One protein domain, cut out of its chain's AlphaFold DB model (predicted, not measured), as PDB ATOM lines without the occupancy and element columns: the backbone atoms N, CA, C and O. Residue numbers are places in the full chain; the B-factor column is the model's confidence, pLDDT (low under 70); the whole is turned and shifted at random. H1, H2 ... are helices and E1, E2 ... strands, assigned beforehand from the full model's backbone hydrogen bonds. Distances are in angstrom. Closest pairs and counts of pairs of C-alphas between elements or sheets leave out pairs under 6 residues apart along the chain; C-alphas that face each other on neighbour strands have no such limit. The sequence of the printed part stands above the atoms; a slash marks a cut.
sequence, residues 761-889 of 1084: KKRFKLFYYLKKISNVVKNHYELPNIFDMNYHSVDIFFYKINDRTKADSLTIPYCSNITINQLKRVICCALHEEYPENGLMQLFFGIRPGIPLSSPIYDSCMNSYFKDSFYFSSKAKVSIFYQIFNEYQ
ATOM      1  N   LYS A 761     166.881 159.289 187.396       56.41
ATOM      2  CA  LYS A 761     166.442 157.878 187.426       56.41
ATOM      3  C   LYS A 761     167.613 156.889 187.421       56.41
ATOM      4  O   LYS A 761     167.568 155.899 188.151       56.41
ATOM      5  N   LYS A 762     168.684 157.158 186.660       58.97
ATOM      6  CA  LYS A 762     169.900 156.321 186.653       58.97
ATOM      7  C   LYS A 762     170.602 156.293 188.015       58.97
ATOM      8  O   LYS A 762     171.059 155.229 188.427       58.97
ATOM      9  N   ARG A 763     170.661 157.418 188.733       62.25
ATOM     10  CA  ARG A 763     171.301 157.505 190.059       62.25
ATOM     11  C   ARG A 763     170.452 156.886 191.176       62.25
ATOM     12  O   ARG A 763     171.001 156.348 192.130       62.25
ATOM     13  N   PHE A 764     169.126 156.876 191.026       70.19
ATOM     14  CA  PHE A 764     168.177 156.281 191.979       70.19
ATOM     15  C   PHE A 764     167.714 154.856 191.613       70.19
ATOM     16  O   PHE A 764     166.748 154.356 192.199       70.19
ATOM     17  N   LYS A 765     168.426 154.158 190.710       76.19
ATOM     18  CA  LYS A 765     168.169 152.754 190.315       76.19
ATOM     19  C   LYS A 765     167.881 151.833 191.506       76.19
ATOM     20  O   LYS A 765     166.975 151.008 191.447       76.19
ATOM     21  N   LEU A 766     168.624 151.989 192.604       79.06
ATOM     22  CA  LEU A 766     168.442 151.197 193.822       79.06
ATOM     23  C   LEU A 766     166.999 151.242 194.341       79.06
ATOM     24  O   LEU A 766     166.407 150.206 194.627       79.06
ATOM     25  N   PHE A 767     166.423 152.439 194.440       74.69
ATOM     26  CA  PHE A 767     165.068 152.630 194.943       74.69
ATOM     27  C   PHE A 767     164.003 152.139 193.968       74.69
ATOM     28  O   PHE A 767     162.991 151.586 194.392       74.69
ATOM     29  N   TYR A 768     164.259 152.277 192.666       75.44
ATOM     30  CA  TYR A 768     163.416 151.683 191.635       75.44
ATOM     31  C   TYR A 768     163.313 150.158 191.806       75.44
ATOM     32  O   TYR A 768     162.210 149.612 191.872       75.44
ATOM     33  N   TYR A 769     164.449 149.471 191.970       78.81
ATOM     34  CA  TYR A 769     164.452 148.022 192.175       78.81
ATOM     35  C   TYR A 769     163.867 147.615 193.530       78.81
ATOM     36  O   TYR A 769     163.133 146.631 193.584       78.81
ATOM     37  N   LEU A 770     164.115 148.377 194.603       76.62
ATOM     38  CA  LEU A 770     163.511 148.131 195.919       76.62
ATOM     39  C   LEU A 770     161.979 148.200 195.880       76.62
ATOM     40  O   LEU A 770     161.332 147.304 196.423       76.62
ATOM     41  N   LYS A 771     161.404 149.194 195.185       71.56
ATOM     42  CA  LYS A 771     159.950 149.305 194.978       71.56
ATOM     43  C   LYS A 771     159.392 148.091 194.232       71.56
ATOM     44  O   LYS A 771     158.332 147.593 194.590       71.56
ATOM     45  N   LYS A 772     160.115 147.589 193.224       72.81
ATOM     46  CA  LYS A 772     159.693 146.422 192.434       72.81
ATOM     47  C   LYS A 772     159.699 145.115 193.239       72.81
ATOM     48  O   LYS A 772     158.863 144.258 192.985       72.81
ATOM     49  N   ILE A 773     160.626 144.947 194.190       74.12
ATOM     50  CA  ILE A 773     160.741 143.707 194.987       74.12
ATOM     51  C   ILE A 773     159.988 143.747 196.321       74.12
ATOM     52  O   ILE A 773     159.794 142.708 196.947       74.12
ATOM     53  N   SER A 774     159.622 144.933 196.808       64.12
ATOM     54  CA  SER A 774     158.983 145.112 198.105       64.12
ATOM     55  C   SER A 774     157.796 146.055 197.966       64.12
ATOM     56  O   SER A 774     157.952 147.272 197.954       64.12
ATOM     57  N   ASN A 775     156.588 145.486 197.969       56.09
ATOM     58  CA  ASN A 775     155.315 146.223 198.004       56.09
ATOM     59  C   ASN A 775     155.125 147.082 199.280       56.09
ATOM     60  O   ASN A 775     154.042 147.610 199.511       56.09
ATOM     61  N   VAL A 776     156.140 147.189 200.148       47.81
ATOM     62  CA  VAL A 776     156.036 147.697 201.525       47.81
ATOM     63  C   VAL A 776     156.863 148.971 201.757       47.81
ATOM     64  O   VAL A 776     156.715 149.610 202.801       47.81
ATOM     65  N   VAL A 777     157.727 149.401 200.828       49.03
ATOM     66  CA  VAL A 777     158.648 150.510 201.136       49.03
ATOM     67  C   VAL A 777     158.052 151.889 200.831       49.03
ATOM     68  O   VAL A 777     157.646 152.187 199.710       49.03
ATOM     69  N   LYS A 778     158.010 152.734 201.872       53.31
ATOM     70  CA  LYS A 778     157.557 154.135 201.839       53.31
ATOM     71  C   LYS A 778     158.489 155.018 200.993       53.31
ATOM     72  O   LYS A 778     159.685 154.755 200.922       53.31
ATOM     73  N   ASN A 779     157.900 156.057 200.386       57.12
ATOM     74  CA  ASN A 779     158.474 157.032 199.443       57.12
ATOM     75  C   ASN A 779     160.006 157.186 199.486       57.12
ATOM     76  O   ASN A 779     160.589 157.872 200.319       57.12
ATOM     77  N   HIS A 780     160.667 156.583 198.502       63.50
ATOM     78  CA  HIS A 780     162.122 156.584 198.368       63.50
ATOM     79  C   HIS A 780     162.739 157.909 197.893       63.50
ATOM     80  O   HIS A 780     163.959 158.058 197.924       63.50
ATOM     81  N   TYR A 781     161.904 158.854 197.463       70.06
ATOM     82  CA  TYR A 781     162.309 160.176 196.982       70.06
ATOM     83  C   TYR A 781     162.166 161.272 198.048       70.06
ATOM     84  O   TYR A 781     162.286 162.446 197.724       70.06
ATOM     85  N   GLU A 782     161.943 160.898 199.313       78.25
ATOM     86  CA  GLU A 782     161.960 161.853 200.424       78.25
ATOM     87  C   GLU A 782     163.338 162.526 200.559       78.25
ATOM     88  O   GLU A 782     164.385 161.892 200.358       78.25
ATOM     89  N   LEU A 783     163.340 163.799 200.972       82.12
ATOM     90  CA  LEU A 783     164.549 164.619 201.120       82.12
ATOM     91  C   LEU A 783     165.723 163.910 201.843       82.12
ATOM     92  O   LEU A 783     166.845 163.963 201.327       82.12
ATOM     93  N   PRO A 784     165.536 163.209 202.984       82.06
ATOM     94  CA  PRO A 784     166.637 162.516 203.657       82.06
ATOM     95  C   PRO A 784     167.314 161.446 202.786       82.06
ATOM     96  O   PRO A 784     168.537 161.326 202.796       82.06
ATOM     97  N   ASN A 785     166.536 160.703 201.993       77.12
ATOM     98  CA  ASN A 785     167.045 159.631 201.132       77.12
ATOM     99  C   ASN A 785     167.825 160.197 199.939       77.12
ATOM    100  O   ASN A 785     168.873 159.668 199.561       77.12
ATOM    101  N   ILE A 786     167.325 161.289 199.356       78.88
ATOM    102  CA  ILE A 786     167.987 161.996 198.257       78.88
ATOM    103  C   ILE A 786     169.296 162.635 198.726       78.88
ATOM    104  O   ILE A 786     170.318 162.520 198.043       78.88
ATOM    105  N   PHE A 787     169.291 163.255 199.907       79.56
ATOM    106  CA  PHE A 787     170.499 163.793 200.521       79.56
ATOM    107  C   PHE A 787     171.564 162.704 200.704       79.56
ATOM    108  O   PHE A 787     172.703 162.874 200.262       79.56
ATOM    109  N   ASP A 788     171.187 161.558 201.276       76.50
ATOM    110  CA  ASP A 788     172.109 160.440 201.477       76.50
ATOM    111  C   ASP A 788     172.661 159.903 200.145       76.50
ATOM    112  O   ASP A 788     173.847 159.597 200.043       76.50
ATOM    113  N   MET A 789     171.854 159.848 199.083       76.00
ATOM    114  CA  MET A 789     172.321 159.431 197.753       76.00
ATOM    115  C   MET A 789     173.294 160.419 197.102       76.00
ATOM    116  O   MET A 789     174.184 160.003 196.353       76.00
ATOM    117  N   ASN A 790     173.162 161.716 197.376       75.00
ATOM    118  CA  ASN A 790     174.034 162.740 196.803       75.00
ATOM    119  C   ASN A 790     175.350 162.892 197.570       75.00
ATOM    120  O   ASN A 790     176.399 163.063 196.945       75.00
ATOM    121  N   TYR A 791     175.305 162.794 198.900       73.38
ATOM    122  CA  TYR A 791     176.431 163.153 199.766       73.38
ATOM    123  C   TYR A 791     177.012 161.980 200.567       73.38
ATOM    124  O   TYR A 791     178.159 162.052 201.023       73.38
ATOM    125  N   HIS A 792     176.262 160.890 200.740       73.75
ATOM    126  CA  HIS A 792     176.606 159.762 201.612       73.75
ATOM    127  C   HIS A 792     176.368 158.407 200.934       73.75
ATOM    128  O   HIS A 792     175.772 157.504 201.520       73.75
ATOM    129  N   SER A 793     176.857 158.246 199.704       74.38
ATOM    130  CA  SER A 793     176.690 157.025 198.916       74.38
ATOM    131  C   SER A 793     177.978 156.562 198.242       74.38
ATOM    132  O   SER A 793     178.981 157.277 198.184       74.38
ATOM    133  N   VAL A 794     177.960 155.322 197.760       74.75
ATOM    134  CA  VAL A 794     179.056 154.710 197.012       74.75
ATOM    135  C   VAL A 794     178.529 153.925 195.823       74.75
ATOM    136  O   VAL A 794     177.523 153.225 195.934       74.75
ATOM    137  N   ASP A 795     179.239 154.015 194.704       76.88
ATOM    138  CA  ASP A 795     178.961 153.198 193.528       76.88
ATOM    139  C   ASP A 795     179.561 151.803 193.698       76.88
ATOM    140  O   ASP A 795     180.762 151.635 193.944       76.88
ATOM    141  N   ILE A 796     178.704 150.794 193.552       79.69
ATOM    142  CA  ILE A 796     179.060 149.387 193.694       79.69
ATOM    143  C   ILE A 796     178.831 148.679 192.373       79.69
ATOM    144  O   ILE A 796     177.726 148.696 191.839       79.69
ATOM    145  N   PHE A 797     179.878 148.031 191.875       80.56
ATOM    146  CA  PHE A 797     179.857 147.240 190.649       80.56
ATOM    147  C   PHE A 797     179.596 145.771 190.969       80.56
ATOM    148  O   PHE A 797     180.274 145.205 191.830       80.56
ATOM    149  N   PHE A 798     178.662 145.141 190.263       84.00
ATOM    150  CA  PHE A 798     178.317 143.738 190.480       84.00
ATOM    151  C   PHE A 798     178.897 142.848 189.386       84.00
ATOM    152  O   PHE A 798     178.782 143.172 188.210       84.00
ATOM    153  N   TYR A 799     179.501 141.723 189.770       81.88
ATOM    154  CA  TYR A 799     180.104 140.762 188.839       81.88
ATOM    155  C   TYR A 799     179.673 139.337 189.178       81.88
ATOM    156  O   TYR A 799     179.780 138.917 190.331       81.88
ATOM    157  N   LYS A 800     179.254 138.544 188.189       84.38
ATOM    158  CA  LYS A 800     179.045 137.105 188.395       84.38
ATOM    159  C   LYS A 800     180.414 136.418 188.450       84.38
ATOM    160  O   LYS A 800     181.272 136.691 187.614       84.38
ATOM    161  N   ILE A 801     180.672 135.555 189.437       78.75
ATOM    162  CA  ILE A 801     182.019 134.961 189.615       78.75
ATOM    163  C   ILE A 801     182.465 134.187 188.369       78.75
ATOM    164  O   ILE A 801     183.603 134.350 187.921       78.75
ATOM    165  N   ASN A 802     181.558 133.391 187.807       73.06
ATOM    166  CA  ASN A 802     181.842 132.523 186.666       73.06
ATOM    167  C   ASN A 802     181.700 133.238 185.304       73.06
ATOM    168  O   ASN A 802     182.096 132.671 184.291       73.06
ATOM    169  N   ASP A 803     181.162 134.464 185.266       72.56
ATOM    170  CA  ASP A 803     180.982 135.257 184.044       72.56
ATOM    171  C   ASP A 803     181.297 136.738 184.311       72.56
ATOM    172  O   ASP A 803     180.511 137.483 184.896       72.56
ATOM    173  N   ARG A 804     182.484 137.168 183.873       62.81
ATOM    174  CA  ARG A 804     182.999 138.525 184.111       62.81
ATOM    175  C   ARG A 804     182.594 139.537 183.039       62.81
ATOM    176  O   ARG A 804     183.079 140.666 183.082       62.81
ATOM    177  N   THR A 805     181.777 139.143 182.063       58.62
ATOM    178  CA  THR A 805     181.450 139.987 180.903       58.62
ATOM    179  C   THR A 805     180.330 140.991 181.184       58.62
ATOM    180  O   THR A 805     180.263 142.027 180.525       58.62
ATOM    181  N   LYS A 806     179.497 140.740 182.204       56.62
ATOM    182  CA  LYS A 806     178.378 141.606 182.598       56.62
ATOM    183  C   LYS A 806     178.661 142.293 183.930       56.62
ATOM    184  O   LYS A 806     178.908 141.631 184.937       56.62
ATOM    185  N   ALA A 807     178.600 143.622 183.932       64.06
ATOM    186  CA  ALA A 807     178.614 144.418 185.149       64.06
ATOM    187  C   ALA A 807     177.637 145.587 185.024       64.06
ATOM    188  O   ALA A 807     177.805 146.434 184.150       64.06
ATOM    189  N   ASP A 808     176.644 145.640 185.914       71.88
ATOM    190  CA  ASP A 808     175.906 146.872 186.207       71.88
ATOM    191  C   ASP A 808     176.411 147.443 187.540       71.88
ATOM    192  O   ASP A 808     177.038 146.749 188.354       71.88
ATOM    193  N   SER A 809     176.160 148.727 187.755       80.44
ATOM    194  CA  SER A 809     176.516 149.433 188.980       80.44
ATOM    195  C   SER A 809     175.286 150.019 189.653       80.44
ATOM    196  O   SER A 809     174.428 150.599 188.985       80.44
ATOM    197  N   LEU A 810     175.239 149.941 190.983       80.25
ATOM    198  CA  LEU A 810     174.233 150.623 191.793       80.25
ATOM    199  C   LEU A 810     174.913 151.555 192.790       80.25
ATOM    200  O   LEU A 810     175.828 151.153 193.511       80.25
ATOM    201  N   THR A 811     174.414 152.782 192.866       79.25
ATOM    202  CA  THR A 811     174.750 153.727 193.927       79.25
ATOM    203  C   THR A 811     173.980 153.339 195.188       79.25
ATOM    204  O   THR A 811     172.749 153.263 195.166       79.25
ATOM    205  N   ILE A 812     174.691 153.057 196.283       78.06
ATOM    206  CA  ILE A 812     174.098 152.639 197.561       78.06
ATOM    207  C   ILE A 812     174.471 153.630 198.675       78.06
ATOM    208  O   ILE A 812     175.659 153.912 198.849       78.06
ATOM    209  N   PRO A 813     173.503 154.138 199.466       73.06
ATOM    210  CA  PRO A 813     173.797 155.012 200.593       73.06
ATOM    211  C   PRO A 813     174.444 154.260 201.769       73.06
ATOM    212  O   PRO A 813     174.026 153.151 202.122       73.06
ATOM    213  N   TYR A 814     175.419 154.892 202.430       67.81
ATOM    214  CA  TYR A 814     176.158 154.348 203.582       67.81
ATOM    215  C   TYR A 814     175.286 154.057 204.800       67.81
ATOM    216  O   TYR A 814     175.671 153.241 205.635       67.81
ATOM    217  N   CYS A 815     174.166 154.768 204.924       59.66
ATOM    218  CA  CYS A 815     173.207 154.641 206.019       59.66
ATOM    219  C   CYS A 815     171.976 153.808 205.633       59.66
ATOM    220  O   CYS A 815     171.022 153.734 206.411       59.66
ATOM    221  N   SER A 816     171.982 153.152 204.469       65.88
ATOM    222  CA  SER A 816     170.841 152.367 204.004       65.88
ATOM    223  C   SER A 816     170.514 151.190 204.934       65.88
ATOM    224  O   SER A 816     171.313 150.286 205.168       65.88
ATOM    225  N   ASN A 817     169.275 151.139 205.429       67.06
ATOM    226  CA  ASN A 817     168.770 150.007 206.221       67.06
ATOM    227  C   ASN A 817     168.456 148.765 205.361       67.06
ATOM    228  O   ASN A 817     167.612 147.949 205.722       67.06
ATOM    229  N   ILE A 818     169.123 148.621 204.213       74.06
ATOM    230  CA  ILE A 818     168.919 147.518 203.278       74.06
ATOM    231  C   ILE A 818     169.549 146.259 203.871       74.06
ATOM    232  O   ILE A 818     170.727 146.226 204.251       74.06
ATOM    233  N   THR A 819     168.744 145.209 203.955       78.94
ATOM    234  CA  THR A 819     169.210 143.881 204.362       78.94
ATOM    235  C   THR A 819     169.937 143.196 203.207       78.94
ATOM    236  O   THR A 819     169.659 143.463 202.037       78.94
ATOM    237  N   ILE A 820     170.843 142.261 203.508       79.12
ATOM    238  CA  ILE A 820     171.529 141.483 202.465       79.12
ATOM    239  C   ILE A 820     170.541 140.726 201.570       79.12
ATOM    240  O   ILE A 820     170.759 140.649 200.367       79.12
ATOM    241  N   ASN A 821     169.430 140.226 202.115       81.56
ATOM    242  CA  ASN A 821     168.395 139.557 201.325       81.56
ATOM    243  C   ASN A 821     167.731 140.510 200.310       81.56
ATOM    244  O   ASN A 821     167.617 140.189 199.128       81.56
ATOM    245  N   GLN A 822     167.373 141.725 200.738       83.31
ATOM    246  CA  GLN A 822     166.862 142.756 199.826       83.31
ATOM    247  C   GLN A 822     167.893 143.110 198.751       83.31
ATOM    248  O   GLN A 822     167.541 143.189 197.579       83.31
ATOM    249  N   LEU A 823     169.168 143.263 199.127       83.69
ATOM    250  CA  LEU A 823     170.235 143.540 198.168       83.69
ATOM    251  C   LEU A 823     170.392 142.408 197.144       83.69
ATOM    252  O   LEU A 823     170.485 142.690 195.957       83.69
ATOM    253  N   LYS A 824     170.380 141.140 197.571       86.94
ATOM    254  CA  LYS A 824     170.453 139.981 196.669       86.94
ATOM    255  C   LYS A 824     169.339 140.014 195.615       86.94
ATOM    256  O   LYS A 824     169.618 139.888 194.427       86.94
ATOM    257  N   ARG A 825     168.097 140.279 196.032       87.06
ATOM    258  CA  ARG A 825     166.947 140.426 195.122       87.06
ATOM    259  C   ARG A 825     167.077 141.633 194.191       87.06
ATOM    260  O   ARG A 825     166.741 141.527 193.015       87.06
ATOM    261  N   VAL A 826     167.593 142.761 194.688       85.44
ATOM    262  CA  VAL A 826     167.903 143.935 193.856       85.44
ATOM    263  C   VAL A 826     168.951 143.590 192.795       85.44
ATOM    264  O   VAL A 826     168.755 143.948 191.640       85.44
ATOM    265  N   ILE A 827     170.025 142.882 193.158       86.62
ATOM    266  CA  ILE A 827     171.079 142.456 192.222       86.62
ATOM    267  C   ILE A 827     170.490 141.559 191.132       86.62
ATOM    268  O   ILE A 827     170.722 141.816 189.955       86.62
ATOM    269  N   CYS A 828     169.695 140.553 191.513       86.94
ATOM    270  CA  CYS A 828     169.001 139.681 190.563       86.94
ATOM    271  C   CYS A 828     168.128 140.495 189.595       86.94
ATOM    272  O   CYS A 828     168.260 140.375 188.382       86.94
ATOM    273  N   CYS A 829     167.319 141.418 190.119       83.69
ATOM    274  CA  CYS A 829     166.455 142.268 189.303       83.69
ATOM    275  C   CYS A 829     167.238 143.211 188.367       83.69
ATOM    276  O   CYS A 829     166.836 143.405 187.221       83.69
ATOM    277  N   ALA A 830     168.352 143.785 188.834       81.50
ATOM    278  CA  ALA A 830     169.187 144.703 188.059       81.50
ATOM    279  C   ALA A 830     169.969 144.006 186.938       81.50
ATOM    280  O   ALA A 830     170.189 144.596 185.887       81.50
ATOM    281  N   LEU A 831     170.372 142.751 187.152       83.94
ATOM    282  CA  LEU A 831     171.168 141.972 186.199       83.94
ATOM    283  C   LEU A 831     170.338 140.990 185.362       83.94
ATOM    284  O   LEU A 831     170.916 140.198 184.622       83.94
ATOM    285  N   HIS A 832     169.006 141.062 185.451       83.94
ATOM    286  CA  HIS A 832     168.074 140.160 184.766       83.94
ATOM    287  C   HIS A 832     168.305 138.674 185.107       83.94
ATOM    288  O   HIS A 832     168.249 137.808 184.240       83.94
ATOM    289  N   GLU A 833     168.573 138.383 186.380       86.50
ATOM    290  CA  GLU A 833     168.720 137.031 186.928       86.50
ATOM    291  C   GLU A 833     167.525 136.707 187.837       86.50
ATOM    292  O   GLU A 833     166.956 137.593 188.481       86.50
ATOM    293  N   GLU A 834     167.163 135.430 187.945       86.44
ATOM    294  CA  GLU A 834     166.132 134.975 188.881       86.44
ATOM    295  C   GLU A 834     166.723 134.780 190.289       86.44
ATOM    296  O   GLU A 834     167.869 134.348 190.450       86.44
ATOM    297  N   TYR A 835     165.968 135.138 191.332       87.31
ATOM    298  CA  TYR A 835     166.414 134.937 192.712       87.31
ATOM    299  C   TYR A 835     166.120 133.493 193.161       87.31
ATOM    300  O   TYR A 835     164.968 133.069 193.075       87.31
ATOM    301  N   PRO A 836     167.109 132.733 193.674       88.25
ATOM    302  CA  PRO A 836     166.920 131.323 194.009       88.25
ATOM    303  C   PRO A 836     166.167 131.158 195.341       88.25
ATOM    304  O   PRO A 836     166.792 131.089 196.399       88.25
ATOM    305  N   GLU A 837     164.834 131.068 195.312       84.25
ATOM    306  CA  GLU A 837     164.015 130.953 196.537       84.25
ATOM    307  C   GLU A 837     164.372 129.719 197.389       84.25
ATOM    308  O   GLU A 837     164.446 129.815 198.612       84.25
ATOM    309  N   ASN A 838     164.676 128.585 196.743       81.19
ATOM    310  CA  ASN A 838     165.068 127.327 197.401       81.19
ATOM    311  C   ASN A 838     166.582 127.050 197.352       81.19
ATOM    312  O   ASN A 838     167.032 125.956 197.699       81.19
ATOM    313  N   GLY A 839     167.372 128.015 196.886       83.44
ATOM    314  CA  GLY A 839     168.802 127.847 196.666       83.44
ATOM    315  C   GLY A 839     169.652 128.744 197.558       83.44
ATOM    316  O   GLY A 839     169.267 129.138 198.659       83.44
ATOM    317  N   LEU A 840     170.851 129.067 197.084       84.88
ATOM    318  CA  LEU A 840     171.794 129.927 197.785       84.88
ATOM    319  C   LEU A 840     172.373 130.965 196.828       84.88
ATOM    320  O   LEU A 840     173.029 130.631 195.848       84.88
ATOM    321  N   MET A 841     172.224 132.243 197.169       87.31
ATOM    322  CA  MET A 841     173.005 133.315 196.555       87.31
ATOM    323  C   MET A 841     174.089 133.777 197.527       87.31
ATOM    324  O   MET A 841     173.793 134.229 198.638       87.31
ATOM    325  N   GLN A 842     175.348 133.681 197.106       85.12
ATOM    326  CA  GLN A 842     176.502 134.150 197.871       85.12
ATOM    327  C   GLN A 842     177.024 135.456 197.283       85.12
ATOM    328  O   GLN A 842     177.140 135.587 196.068       85.12
ATOM    329  N   LEU A 843     177.358 136.403 198.157       83.94
ATOM    330  CA  LEU A 843     177.991 137.668 197.794       83.94
ATOM    331  C   LEU A 843     179.417 137.695 198.348       83.94
ATOM    332  O   LEU A 843     179.668 137.162 199.427       83.94
ATOM    333  N   PHE A 844     180.337 138.341 197.646       77.50
ATOM    334  CA  PHE A 844     181.746 138.450 198.011       77.50
ATOM    335  C   PHE A 844     182.247 139.855 197.691       77.50
ATOM    336  O   PHE A 844     181.955 140.390 196.626       77.50
ATOM    337  N   PHE A 845     183.015 140.468 198.586       74.44
ATOM    338  CA  PHE A 845     183.554 141.811 198.344       74.44
ATOM    339  C   PHE A 845     184.718 141.799 197.351       74.44
ATOM    340  O   PHE A 845     185.345 140.774 197.141       74.44
ATOM    341  N   GLY A 846     185.042 142.946 196.757       65.88
ATOM    342  CA  GLY A 846     186.124 143.111 195.788       65.88
ATOM    343  C   GLY A 846     186.684 144.531 195.760       65.88
ATOM    344  O   GLY A 846     185.930 145.499 195.853       65.88
ATOM    345  N   ILE A 847     188.010 144.657 195.615       57.56
ATOM    346  CA  ILE A 847     188.726 145.956 195.536       57.56
ATOM    347  C   ILE A 847     188.837 146.453 194.082       57.56
ATOM    348  O   ILE A 847     189.051 147.638 193.834       57.56
ATOM    349  N   ARG A 848     188.711 145.546 193.106       57.19
ATOM    350  CA  ARG A 848     188.820 145.809 191.666       57.19
ATOM    351  C   ARG A 848     187.878 144.887 190.882       57.19
ATOM    352  O   ARG A 848     187.537 143.816 191.395       57.19
ATOM    353  N   PRO A 849     187.549 145.233 189.623       50.84
ATOM    354  CA  PRO A 849     187.001 144.270 188.677       50.84
ATOM    355  C   PRO A 849     187.944 143.060 188.588       50.84
ATOM    356  O   PRO A 849     189.137 143.225 188.339       50.84
ATOM    357  N   GLY A 850     187.431 141.852 188.823       52.91
ATOM    358  CA  GLY A 850     188.134 140.597 188.533       52.91
ATOM    359  C   GLY A 850     188.461 139.635 189.687       52.91
ATOM    360  O   GLY A 850     188.507 138.441 189.406       52.91
ATOM    361  N   ILE A 851     188.682 140.058 190.943       56.00
ATOM    362  CA  ILE A 851     189.026 139.106 192.030       56.00
ATOM    363  C   ILE A 851     188.208 139.368 193.309       56.00
ATOM    364  O   ILE A 851     188.396 140.417 193.934       56.00
ATOM    365  N   PRO A 852     187.343 138.423 193.733       62.00
ATOM    366  CA  PRO A 852     186.671 138.499 195.024       62.00
ATOM    367  C   PRO A 852     187.666 138.341 196.182       62.00
ATOM    368  O   PRO A 852     188.538 137.477 196.176       62.00
ATOM    369  N   LEU A 853     187.513 139.176 197.200       58.69
ATOM    370  CA  LEU A 853     188.148 139.066 198.501       58.69
ATOM    371  C   LEU A 853     187.436 137.994 199.331       58.69
ATOM    372  O   LEU A 853     186.262 138.149 199.664       58.69
ATOM    373  N   SER A 854     188.192 136.998 199.795       58.03
ATOM    374  CA  SER A 854     187.880 136.218 201.004       58.03
ATOM    375  C   SER A 854     186.521 135.487 201.014       58.03
ATOM    376  O   SER A 854     185.899 135.263 199.970       58.03
ATOM    377  N   SER A 855     186.094 135.085 202.217       59.97
ATOM    378  CA  SER A 855     184.841 134.407 202.553       59.97
ATOM    379  C   SER A 855     183.583 135.173 202.109       59.97
ATOM    380  O   SER A 855     183.630 136.391 201.922       59.97
ATOM    381  N   PRO A 856     182.445 134.476 201.940       67.06
ATOM    382  CA  PRO A 856     181.178 135.111 201.589       67.06
ATOM    383  C   PRO A 856     180.717 136.114 202.652       67.06
ATOM    384  O   PRO A 856     181.003 135.968 203.840       67.06
ATOM    385  N   ILE A 857     179.972 137.123 202.211       69.19
ATOM    386  CA  ILE A 857     179.305 138.102 203.068       69.19
ATOM    387  C   ILE A 857     178.141 137.387 203.773       69.19
ATOM    388  O   ILE A 857     177.213 136.907 203.118       69.19
ATOM    389  N   TYR A 858     178.205 137.300 205.102       62.91
ATOM    390  CA  TYR A 858     177.190 136.665 205.953       62.91
ATOM    391  C   TYR A 858     176.070 137.636 206.337       62.91
ATOM    392  O   TYR A 858     176.296 138.846 206.365       62.91
ATOM    393  N   ASP A 859     174.890 137.107 206.672       56.50
ATOM    394  CA  ASP A 859     173.676 137.885 206.939       56.50
ATOM    395  C   ASP A 859     173.844 138.891 208.092       56.50
ATOM    396  O   ASP A 859     173.793 138.567 209.277       56.50
ATOM    397  N   SER A 860     174.026 140.156 207.721       59.47
ATOM    398  CA  SER A 860     173.897 141.337 208.567       59.47
ATOM    399  C   SER A 860     173.375 142.505 207.714       59.47
ATOM    400  O   SER A 860     173.156 142.365 206.506       59.47
ATOM    401  N   CYS A 861     173.095 143.661 208.319       54.09
ATOM    402  CA  CYS A 861     172.718 144.845 207.544       54.09
ATOM    403  C   CYS A 861     173.930 145.392 206.770       54.09
ATOM    404  O   CYS A 861     175.047 145.403 207.292       54.09
ATOM    405  N   MET A 862     173.715 145.912 205.554       63.56
ATOM    406  CA  MET A 862     174.790 146.552 204.774       63.56
ATOM    407  C   MET A 862     175.460 147.684 205.557       63.56
ATOM    408  O   MET A 862     176.672 147.853 205.480       63.56
ATOM    409  N   ASN A 863     174.690 148.386 206.392       58.09
ATOM    410  CA  ASN A 863     175.197 149.376 207.336       58.09
ATOM    411  C   ASN A 863     176.290 148.837 208.267       58.09
ATOM    412  O   ASN A 863     177.235 149.568 208.538       58.09
ATOM    413  N   SER A 864     176.206 147.594 208.755       58.56
ATOM    414  CA  SER A 864     177.282 146.993 209.559       58.56
ATOM    415  C   SER A 864     178.516 146.754 208.695       58.56
ATOM    416  O   SER A 864     179.603 147.171 209.073       58.56
ATOM    417  N   TYR A 865     178.369 146.219 207.481       58.81
ATOM    418  CA  TYR A 865     179.515 146.045 206.585       58.81
ATOM    419  C   TYR A 865     180.164 147.375 206.178       58.81
ATOM    420  O   TYR A 865     181.387 147.490 206.232       58.81
ATOM    421  N   PHE A 866     179.388 148.406 205.844       57.88
ATOM    422  CA  PHE A 866     179.927 149.724 205.513       57.88
ATOM    423  C   PHE A 866     180.533 150.431 206.730       57.88
ATOM    424  O   PHE A 866     181.660 150.907 206.643       57.88
ATOM    425  N   LYS A 867     179.870 150.434 207.896       50.81
ATOM    426  CA  LYS A 867     180.398 151.080 209.114       50.81
ATOM    427  C   LYS A 867     181.611 150.351 209.706       50.81
ATOM    428  O   LYS A 867     182.567 151.005 210.130       50.81
ATOM    429  N   ASP A 868     181.602 149.018 209.724       42.53
ATOM    430  CA  ASP A 868     182.655 148.210 210.351       42.53
ATOM    431  C   ASP A 868     183.837 147.940 209.408       42.53
ATOM    432  O   ASP A 868     184.977 147.845 209.879       42.53
ATOM    433  N   SER A 869     183.601 147.878 208.089       45.34
ATOM    434  CA  SER A 869     184.619 147.472 207.106       45.34
ATOM    435  C   SER A 869     185.086 148.590 206.164       45.34
ATOM    436  O   SER A 869     186.185 148.471 205.630       45.34
ATOM    437  N   PHE A 870     184.357 149.706 205.992       47.62
ATOM    438  CA  PHE A 870     184.683 150.673 204.932       47.62
ATOM    439  C   PHE A 870     184.372 152.143 205.274       47.62
ATOM    440  O   PHE A 870     183.272 152.640 205.066       47.62
ATOM    441  N   TYR A 871     185.394 152.912 205.665       42.41
ATOM    442  CA  TYR A 871     185.365 154.365 205.448       42.41
ATOM    443  C   TYR A 871     185.793 154.629 204.005       42.41
ATOM    444  O   TYR A 871     186.976 154.842 203.726       42.41
ATOM    445  N   PHE A 872     184.850 154.573 203.070       45.19
ATOM    446  CA  PHE A 872     185.145 154.955 201.699       45.19
ATOM    447  C   PHE A 872     185.558 156.428 201.655       45.19
ATOM    448  O   PHE A 872     184.832 157.323 202.081       45.19
ATOM    449  N   SER A 873     186.738 156.702 201.098       42.31
ATOM    450  CA  SER A 873     186.910 157.971 200.395       42.31
ATOM    451  C   SER A 873     185.937 157.960 199.216       42.31
ATOM    452  O   SER A 873     185.858 156.926 198.551       42.31
ATOM    453  N   SER A 874     185.303 159.086 198.887       46.00
ATOM    454  CA  SER A 874     184.390 159.273 197.738       46.00
ATOM    455  C   SER A 874     184.961 158.896 196.352       46.00
ATOM    456  O   SER A 874     184.322 159.114 195.332       46.00
ATOM    457  N   LYS A 875     186.179 158.340 196.293       47.19
ATOM    458  CA  LYS A 875     186.904 157.908 195.091       47.19
ATOM    459  C   LYS A 875     187.172 156.396 195.019       47.19
ATOM    460  O   LYS A 875     187.814 155.948 194.073       47.19
ATOM    461  N   ALA A 876     186.775 155.606 196.017       53.03
ATOM    462  CA  ALA A 876     187.035 154.167 196.021       53.03
ATOM    463  C   ALA A 876     185.973 153.427 195.190       53.03
ATOM    464  O   ALA A 876     184.795 153.474 195.524       53.03
ATOM    465  N   LYS A 877     186.395 152.733 194.125       62.75
ATOM    466  CA  LYS A 877     185.525 151.822 193.367       62.75
ATOM    467  C   LYS A 877     185.340 150.533 194.161       62.75
ATOM    468  O   LYS A 877     186.331 149.914 194.548       62.75
ATOM    469  N   VAL A 878     184.093 150.147 194.404       72.19
ATOM    470  CA  VAL A 878     183.736 148.954 195.184       72.19
ATOM    471  C   VAL A 878     183.137 147.927 194.254       72.19
ATOM    472  O   VAL A 878     182.320 148.268 193.404       72.19
ATOM    473  N   SER A 879     183.517 146.666 194.410       77.19
ATOM    474  CA  SER A 879     182.926 145.578 193.640       77.19
ATOM    475  C   SER A 879     182.314 144.538 194.570       77.19
ATOM    476  O   SER A 879     182.877 144.232 195.620       77.19
ATOM    477  N   ILE A 880     181.165 143.993 194.187       80.94
ATOM    478  CA  ILE A 880     180.558 142.822 194.813       80.94
ATOM    479  C   ILE A 880     180.470 141.734 193.751       80.94
ATOM    480  O   ILE A 880     179.831 141.894 192.715       80.94
ATOM    481  N   PHE A 881     181.118 140.612 194.014       82.12
ATOM    482  CA  PHE A 881     180.964 139.413 193.217       82.12
ATOM    483  C   PHE A 881     179.817 138.584 193.769       82.12
ATOM    484  O   PHE A 881     179.663 138.484 194.986       82.12
ATOM    485  N   TYR A 882     179.032 137.963 192.902       86.69
ATOM    486  CA  TYR A 882     177.961 137.075 193.321       86.69
ATOM    487  C   TYR A 882     178.013 135.739 192.591       86.69
ATOM    488  O   TYR A 882     178.519 135.629 191.472       86.69
ATOM    489  N   GLN A 883     177.477 134.719 193.251       87.81
ATOM    490  CA  GLN A 883     177.210 133.418 192.659       87.81
ATOM    491  C   GLN A 883     175.829 132.945 193.106       87.81
ATOM    492  O   GLN A 883     175.498 133.027 194.291       87.81
ATOM    493  N   ILE A 884     175.047 132.457 192.147       87.75
ATOM    494  CA  ILE A 884     173.729 131.860 192.362       87.75
ATOM    495  C   ILE A 884     173.879 130.341 192.261       87.75
ATOM    496  O   ILE A 884     174.508 129.832 191.329       87.75
ATOM    497  N   PHE A 885     173.315 129.640 193.238       87.31
ATOM    498  CA  PHE A 885     173.116 128.200 193.248       87.31
ATOM    499  C   PHE A 885     171.615 127.956 193.366       87.31
ATOM    500  O   PHE A 885     171.017 128.368 194.356       87.31
ATOM    501  N   ASN A 886     171.007 127.317 192.368       84.44
ATOM    502  CA  ASN A 886     169.559 127.076 192.364       84.44
ATOM    503  C   ASN A 886     169.143 126.040 193.418       84.44
ATOM    504  O   ASN A 886     168.029 126.096 193.927       84.44
ATOM    505  N   GLU A 887     170.064 125.149 193.790       78.75
ATOM    506  CA  GLU A 887     169.870 124.120 194.808       78.75
ATOM    507  C   GLU A 887     170.940 124.241 195.900       78.75
ATOM    508  O   GLU A 887     172.123 124.457 195.619       78.75
ATOM    509  N   TYR A 888     170.531 124.091 197.160       80.94
ATOM    510  CA  TYR A 888     171.424 124.114 198.316       80.94
ATOM    511  C   TYR A 888     171.002 123.069 199.349       80.94
ATOM    512  O   TYR A 888     169.839 122.991 199.735       80.94
ATOM    513  N   GLN A 889     171.967 122.286 199.835       80.50
ATOM    514  CA  GLN A 889     171.770 121.352 200.942       80.50
ATOM    515  C   GLN A 889     172.551 121.823 202.178       80.50
ATOM    516  O   GLN A 889     173.695 122.256 202.027       80.50
TER     517      GLN A 889
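Overview. This is residues 761 to 889 of the 1084 residues of a protein of Tritrichomonas foetus (UniProt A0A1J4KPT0). A strongly twisted sheet of four strands has helix H3 packed over one face, and H1 crosses H3. H2 packs at the end of edge strand E2, while H4 only grazes the sheet. The printed part has 129 residues, with named elements in the order H1 H2 E1 E2 H3 E3 H4 E4; the mixed sheet runs E2 E1 E4 E3, and the class is mixed, helices and strands. It is compact, with a radius of gyration of the C-alphas of 14.2 A and spans of 43 by 34 by 27 A.

Arrangement. H1, residues 765 to 773, touches H3, residues 820 to 830, about perpendicular at 77 degrees; their closest C-alphas, of Tyr 769 and Val 826, are 5.6 A apart. H2, residues 783 to 791, comes closest to E2, residues 809 to 813, at the C-alphas of Met 789 and Pro 813, 5.5 A. E1, residues 793 to 800, and E2 form an antiparallel hairpin, with N 796 and O 810 at 2.9 A. E1 is parallel to E4, residues 878 to 885, with N 799 and O 880 at 3.0 A. E4 is antiparallel to E3, residues 840 to 846, with N 844 and O 881 at 2.7 A. H3 on one face of the sheet gives two layers, and its closest C-alphas to E3, of Lys 824 and Met 841, are 7.1 A apart. E2, H3 and E3 form a split strand-helix-strand unit, two strands of one sheet that are not neighbours and have a helix between them along the chain, with E1 and E4 between them in the sheet, and its crossover is right-handed. H4, residues 862 to 869, is only just on the sheet, with 5 pairs of C-alphas within 10 A. In H1, H2, H3 and H4 every O i to N i+4 pair is within hydrogen-bond range.

Along the chain. H1 begins at C-alpha 765 (168.169, 152.754, 190.315). H3 is 14.9 A long, E1 22.7 A, E3 19.6 A and E4 23.4 A, ending at C-alpha 885 (173.116, 128.200, 193.248).

Size, cuts and confidence. The C-alphas farthest apart, of Leu 783 and Gln 889, are 43.9 A apart. The printed part has no cut; the link from E3 to H4 is long, 15 residues. Mean pLDDT of the printed part is 71.0, with residues 846 to 877 among those under 70.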